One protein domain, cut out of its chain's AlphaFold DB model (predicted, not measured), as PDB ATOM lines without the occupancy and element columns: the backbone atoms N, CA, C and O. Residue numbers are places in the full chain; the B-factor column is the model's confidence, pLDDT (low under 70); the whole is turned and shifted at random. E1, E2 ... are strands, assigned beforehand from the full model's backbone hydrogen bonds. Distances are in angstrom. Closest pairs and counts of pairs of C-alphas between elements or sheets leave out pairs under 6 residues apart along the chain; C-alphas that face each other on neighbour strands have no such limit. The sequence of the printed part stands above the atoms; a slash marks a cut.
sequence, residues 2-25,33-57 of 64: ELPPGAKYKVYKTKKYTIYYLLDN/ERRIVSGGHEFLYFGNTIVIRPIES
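This is residues 2 to 25 and 33 to 57 of the 64 residues of an uncharacterized protein of Pyrobaculum aerophilum (UniProt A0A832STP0). A single twisted sheet of five strands, with no named helix over either face, makes the body; the hairpin E1 and E2 forms one side of it and the meander E3, E4 and E5 the other. The two groups join where E2 and E5 run side by side, with E5 in the middle, and residues 2 to 8 lead into the edge strand E1. The printed part has 49 residues, with strands E1 to E5 in order along the chain; the sheet's order is E1, E2, E5, E4, E3, mixed, and the class is all strand. The whole is compact, with a radius of gyration of the C-alphas of 10.6 A and spans of 31 by 25 by 17 A.

E5, residues 49 to 54, is 16.8 A long and ends at C-alpha 54, (234.083, 165.659, 211.470). E4, residues 41 to 46, is 16.1 A long. E3 is residues 34 to 38, and E2 is residues 18 to 22. E1, residues 9 to 13, begins at C-alpha 9, (229.586, 158.682, 219.485).

E2 and E5 are parallel at 19 degrees; C-alphas 20 and 51 face each other at 4.7 A, and N 20 and O 50 are within hydrogen-bond range at 2.8 A. E5 and E4 form an antiparallel hairpin at 159 degrees, with N 44 and O 51 2.8 A apart. E4 and E3 form another at 162 degrees, with N 36 and O 43 2.9 A apart. On the other side of E5, E1 and E2 form a hairpin, antiparallel at 162 degrees, with N 10 and O 21 2.9 A apart. The edge strands E1 and E3 are apart.

The C-alphas farthest apart are those of Lys 15 and Ser 57, 31.8 A. Residues 26 to 32 are not printed, and C-alphas 25 and 33 are 19.4 A apart across the cut. The links printed whole are tight. Mean pLDDT of the printed part is 88.4; residue 57 is under 70.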
ATOM      1  N   GLU A   2     218.621 165.829 220.489       76.69
ATOM      2  CA  GLU A   2     218.572 164.365 220.472       76.69
ATOM      3  C   GLU A   2     219.511 163.840 219.387       76.69
ATOM      4  O   GLU A   2     219.551 164.378 218.277       76.69
ATOM      5  N   LEU A   3     220.292 162.810 219.718       78.31
ATOM      6  CA  LEU A   3     221.106 162.095 218.740       78.31
ATOM      7  C   LEU A   3     220.241 161.032 218.062       78.31
ATOM      8  O   LEU A   3     219.498 160.337 218.759       78.31
ATOM      9  N   PRO A   4     220.313 160.882 216.731       78.38
ATOM     10  CA  PRO A   4     219.490 159.899 216.053       78.38
ATOM     11  C   PRO A   4     219.887 158.471 216.455       78.38
ATOM     12  O   PRO A   4     221.054 158.199 216.767       78.38
ATOM     13  N   PRO A   5     218.913 157.547 216.453       77.00
ATOM     14  CA  PRO A   5     219.153 156.157 216.806       77.00
ATOM     15  C   PRO A   5     220.183 155.543 215.853       77.00
ATOM     16  O   PRO A   5     220.063 155.658 214.637       77.00
ATOM     17  N   GLY A   6     221.210 154.907 216.419       79.56
ATOM     18  CA  GLY A   6     222.309 154.298 215.663       79.56
ATOM     19  C   GLY A   6     223.540 155.187 215.462       79.56
ATOM     20  O   GLY A   6     224.554 154.686 214.984       79.56
ATOM     21  N   ALA A   7     223.503 156.462 215.870       82.12
ATOM     22  CA  ALA A   7     224.686 157.318 215.832       82.12
ATOM     23  C   ALA A   7     225.800 156.756 216.729       82.12
ATOM     24  O   ALA A   7     225.591 156.538 217.927       82.12
ATOM     25  N   LYS A   8     227.002 156.562 216.175       88.00
ATOM     26  CA  LYS A   8     228.178 156.202 216.972       88.00
ATOM     27  C   LYS A   8     228.832 157.462 217.513       88.00
ATOM     28  O   LYS A   8     229.215 158.356 216.760       88.00
ATOM     29  N   TYR A   9     228.987 157.529 218.829       90.56
ATOM     30  CA  TYR A   9     229.586 158.682 219.485       90.56
ATOM     31  C   TYR A   9     230.370 158.302 220.738       90.56
ATOM     32  O   TYR A   9     230.152 157.256 221.350       90.56
ATOM     33  N   LYS A  10     231.273 159.192 221.143       92.44
ATOM     34  CA  LYS A  10     231.914 159.186 222.461       92.44
ATOM     35  C   LYS A  10     231.373 160.343 223.289       92.44
ATOM     36  O   LYS A  10     231.137 161.422 222.751       92.44
ATOM     37  N   VAL A  11     231.200 160.130 224.592       93.94
ATOM     38  CA  VAL A  11     230.739 161.174 225.517       93.94
ATOM     39  C   VAL A  11     231.852 161.535 226.482       93.94
ATOM     40  O   VAL A  11     232.403 160.663 227.148       93.94
ATOM     41  N   TYR A  12     232.122 162.829 226.607       94.25
ATOM     42  CA  TYR A  12     233.028 163.378 227.607       94.25
ATOM     43  C   TYR A  12     232.268 164.381 228.465       94.25
ATOM     44  O   TYR A  12     231.667 165.325 227.957       94.25
ATOM     45  N   LYS A  13     232.277 164.182 229.782       94.19
ATOM     46  CA  LYS A  13     231.608 165.081 230.726       94.19
ATOM     47  C   LYS A  13     232.644 165.922 231.453       94.19
ATOM     48  O   LYS A  13     233.604 165.401 232.010       94.19
ATOM     49  N   THR A  14     232.421 167.226 231.460       92.69
ATOM     50  CA  THR A  14     233.181 168.199 232.248       92.69
ATOM     51  C   THR A  14     232.244 168.858 233.260       92.69
ATOM     52  O   THR A  14     231.033 168.657 233.212       92.69
ATOM     53  N   LYS A  15     232.776 169.689 234.166       92.56
ATOM     54  CA  LYS A  15     231.944 170.422 235.141       92.56
ATOM     55  C   LYS A  15     230.931 171.374 234.487       92.56
ATOM     56  O   LYS A  15     229.903 171.654 235.086       92.56
ATOM     57  N   LYS A  16     231.237 171.890 233.291       92.12
ATOM     58  CA  LYS A  16     230.429 172.907 232.596       92.12
ATOM     59  C   LYS A  16     229.698 172.361 231.370       92.12
ATOM     60  O   LYS A  16     228.606 172.821 231.062       92.12
ATOM     61  N   TYR A  17     230.299 171.393 230.682       92.88
ATOM     62  CA  TYR A  17     229.824 170.904 229.393       92.88
ATOM     63  C   TYR A  17     229.733 169.383 229.331       92.88
ATOM     64  O   TYR A  17     230.620 168.681 229.822       92.88
ATOM     65  N   THR A  18     228.707 168.895 228.637       95.75
ATOM     66  CA  THR A  18     228.652 167.531 228.098       95.75
ATOM     67  C   THR A  18     229.040 167.576 226.630       95.75
ATOM     68  O   THR A  18     228.434 168.305 225.851       95.75
ATOM     69  N   ILE A  19     230.058 166.818 226.248       94.75
ATOM     70  CA  ILE A  19     230.618 166.825 224.900       94.75
ATOM     71  C   ILE A  19     230.297 165.489 224.235       94.75
ATOM     72  O   ILE A  19     230.718 164.441 224.724       94.75
ATOM     73  N   TYR A  20     229.580 165.530 223.118       93.62
ATOM     74  CA  TYR A  20     229.325 164.391 222.243       93.62
ATOM     75  C   TYR A  20     230.242 164.484 221.032       93.62
ATOM     76  O   TYR A  20     230.132 165.410 220.238       93.62
ATOM     77  N   TYR A  21     231.147 163.529 220.884       92.38
ATOM     78  CA  TYR A  21     232.000 163.410 219.710       92.38
ATOM     79  C   TYR A  21     231.411 162.362 218.770       92.38
ATOM     80  O   TYR A  21     231.437 161.173 219.095       92.38
ATOM     81  N   LEU A  22     230.853 162.798 217.644       90.56
ATOM     82  CA  LEU A  22     230.256 161.930 216.634       90.56
ATOM     83  C   LEU A  22     231.357 161.299 215.785       90.56
ATOM     84  O   LEU A  22     232.265 161.983 215.322       90.56
ATOM     85  N   LEU A  23     231.284 159.980 215.621       85.50
ATOM     86  CA  LEU A  23     232.219 159.219 214.791       85.50
ATOM     87  C   LEU A  23     231.769 159.162 213.331       85.50
ATOM     88  O   LEU A  23     232.608 159.039 212.446       85.50
ATOM     89  N   ASP A  24     230.466 159.293 213.102       80.31
ATOM     90  CA  ASP A  24     229.852 159.276 211.783       80.31
ATOM     91  C   ASP A  24     229.315 160.674 211.444       80.31
ATOM     92  O   ASP A  24     228.961 161.454 212.340       80.31
ATOM     93  N   ASN A  25     229.229 160.993 210.151       73.38
ATOM     94  CA  ASN A  25     228.533 162.197 209.721       73.38
ATOM     95  C   ASN A  25     227.027 161.965 209.847       73.38
ATOM     96  O   ASN A  25     226.420 161.196 209.103       73.38
ATOM     97  N   GLU A  33     222.786 176.800 218.798       94.06
ATOM     98  CA  GLU A  33     222.889 178.216 219.191       94.06
ATOM     99  C   GLU A  33     224.140 178.870 218.599       94.06
ATOM    100  O   GLU A  33     224.171 180.061 218.287       94.06
ATOM    101  N   ARG A  34     225.211 178.082 218.476       93.38
ATOM    102  CA  ARG A  34     226.475 178.523 217.901       93.38
ATOM    103  C   ARG A  34     227.157 177.385 217.168       93.38
ATOM    104  O   ARG A  34     227.183 176.248 217.634       93.38
ATOM    105  N   ARG A  35     227.779 177.729 216.047       93.31
ATOM    106  CA  ARG A  35     228.569 176.829 215.214       93.31
ATOM    107  C   ARG A  35     229.976 177.387 215.049       93.31
ATOM    108  O   ARG A  35     230.140 178.573 214.774       93.31
ATOM    109  N   ILE A  36     230.985 176.542 215.239       93.56
ATOM    110  CA  ILE A  36     232.397 176.880 215.027       93.56
ATOM    111  C   ILE A  36     233.032 175.767 214.203       93.56
ATOM    112  O   ILE A  36     232.846 174.596 214.511       93.56
ATOM    113  N   VAL A  37     233.807 176.124 213.184       91.44
ATOM    114  CA  VAL A  37     234.600 175.177 212.395       91.44
ATOM    115  C   VAL A  37     236.071 175.387 212.718       91.44
ATOM    116  O   VAL A  37     236.569 176.507 212.620       91.44
ATOM    117  N   SER A  38     236.765 174.329 213.133       88.62
ATOM    118  CA  SER A  38     238.198 174.381 213.425       88.62
ATOM    119  C   SER A  38     238.831 172.995 213.347       88.62
ATOM    120  O   SER A  38     238.216 172.005 213.734       88.62
ATOM    121  N   GLY A  39     240.065 172.914 212.842       85.81
ATOM    122  CA  GLY A  39     240.846 171.671 212.835       85.81
ATOM    123  C   GLY A  39     240.147 170.483 212.160       85.81
ATOM    124  O   GLY A  39     240.241 169.369 212.662       85.81
ATOM    125  N   GLY A  40     239.388 170.716 211.083       87.38
ATOM    126  CA  GLY A  40     238.634 169.668 210.374       87.38
ATOM    127  C   GLY A  40     237.350 169.202 211.073       87.38
ATOM    128  O   GLY A  40     236.727 168.240 210.629       87.38
ATOM    129  N   HIS A  41     236.944 169.876 212.148       89.31
ATOM    130  CA  HIS A  41     235.763 169.536 212.932       89.31
ATOM    131  C   HIS A  41     234.792 170.711 213.008       89.31
ATOM    132  O   HIS A  41     235.186 171.880 213.049       89.31
ATOM    133  N   GLU A  42     233.509 170.380 213.071       92.19
ATOM    134  CA  GLU A  42     232.434 171.307 213.384       92.19
ATOM    135  C   GLU A  42     232.012 171.110 214.844       92.19
ATOM    136  O   GLU A  42     231.701 170.001 215.278       92.19
ATOM    137  N   PHE A  43     232.010 172.206 215.595       93.88
ATOM    138  CA  PHE A  43     231.601 172.302 216.988       93.88
ATOM    139  C   PHE A  43     230.252 173.014 217.044       93.88
ATOM    140  O   PHE A  43     230.133 174.190 216.691       93.88
ATOM    141  N   LEU A  44     229.237 172.294 217.501       94.12
ATOM    142  CA  LEU A  44     227.849 172.724 217.570       94.12
ATOM    143  C   LEU A  44     227.452 172.860 219.038       94.12
ATOM    144  O   LEU A  44     227.489 171.887 219.792       94.12
ATOM    145  N   TYR A  45     227.099 174.070 219.455       94.44
ATOM    146  CA  TYR A  45     226.774 174.389 220.841       94.44
ATOM    147  C   TYR A  45     225.257 174.413 221.043       94.44
ATOM    148  O   TYR A  45     224.535 175.088 220.311       94.44
ATOM    149  N   PHE A  46     224.803 173.691 222.064       93.62
ATOM    150  CA  PHE A  46     223.417 173.590 222.519       93.62
ATOM    151  C   PHE A  46     223.404 173.812 224.041       93.62
ATOM    152  O   PHE A  46     223.419 172.852 224.822       93.62
ATOM    153  N   GLY A  47     223.495 175.070 224.478       92.12
ATOM    154  CA  GLY A  47     223.668 175.445 225.880       92.12
ATOM    155  C   GLY A  47     224.899 174.789 226.516       92.12
ATOM    156  O   GLY A  47     226.045 175.072 226.162       92.12
ATOM    157  N   ASN A  48     224.666 173.863 227.453       94.12
ATOM    158  CA  ASN A  48     225.723 173.117 228.150       94.12
ATOM    159  C   ASN A  48     226.152 171.837 227.410       94.12
ATOM    160  O   ASN A  48     226.931 171.043 227.940       94.12
ATOM    161  N   THR A  49     225.648 171.609 226.200       93.69
ATOM    162  CA  THR A  49     226.019 170.470 225.360       93.69
ATOM    163  C   THR A  49     226.818 170.944 224.157       93.69
ATOM    164  O   THR A  49     226.439 171.904 223.494       93.69
ATOM    165  N   ILE A  50     227.921 170.264 223.863       94.38
ATOM    166  CA  ILE A  50     228.742 170.511 222.680       94.38
ATOM    167  C   ILE A  50     228.740 169.238 221.850       94.38
ATOM    168  O   ILE A  50     229.047 168.165 222.364       94.38
ATOM    169  N   VAL A  51     228.421 169.348 220.570       93.31
ATOM    170  CA  VAL A  51     228.515 168.243 219.621       93.31
ATOM    171  C   VAL A  51     229.653 168.535 218.673       93.31
ATOM    172  O   VAL A  51     229.704 169.602 218.073       93.31
ATOM    173  N   ILE A  52     230.574 167.595 218.563       92.56
ATOM    174  CA  ILE A  52     231.719 167.674 217.674       92.56
ATOM    175  C   ILE A  52     231.489 166.635 216.591       92.56
ATOM    176  O   ILE A  52     231.326 165.459 216.913       92.56
ATOM    177  N   ARG A  53     231.476 167.050 215.327       90.06
ATOM    178  CA  ARG A  53     231.441 166.124 214.191       90.06
ATOM    179  C   ARG A  53     232.556 166.440 213.200       90.06
ATOM    180  O   ARG A  53     232.904 167.614 213.047       90.06
ATOM    181  N   PRO A  54     233.141 165.424 212.553       86.56
ATOM    182  CA  PRO A  54     234.083 165.659 211.470       86.56
ATOM    183  C   PRO A  54     233.367 166.360 210.312       86.56
ATOM    184  O   PRO A  54     232.195 166.102 210.044       86.56
ATOM    185  N   ILE A  55     234.073 167.251 209.624       83.06
ATOM    186  CA  ILE A  55     233.605 167.815 208.358       83.06
ATOM    187  C   ILE A  55     234.087 166.863 207.262       83.06
ATOM    188  O   ILE A  55     235.257 166.479 207.266       83.06
ATOM    189  N   GLU A  56     233.221 166.485 206.316       70.06
ATOM    190  CA  GLU A  56     233.530 165.580 205.186       70.06
ATOM    191  C   GLU A  56     234.539 166.151 204.167       70.06
ATOM    192  O   GLU A  56     234.527 165.823 202.987       70.06
ATOM    193  N   SER A  57     235.463 167.004 204.601       55.28
ATOM    194  CA  SER A  57     236.548 167.525 203.774       55.28
ATOM    195  C   SER A  57     237.828 166.682 203.839       55.28
ATOM    196  O   SER A  57     238.843 167.121 203.306       55.28
TER     197      SER A  57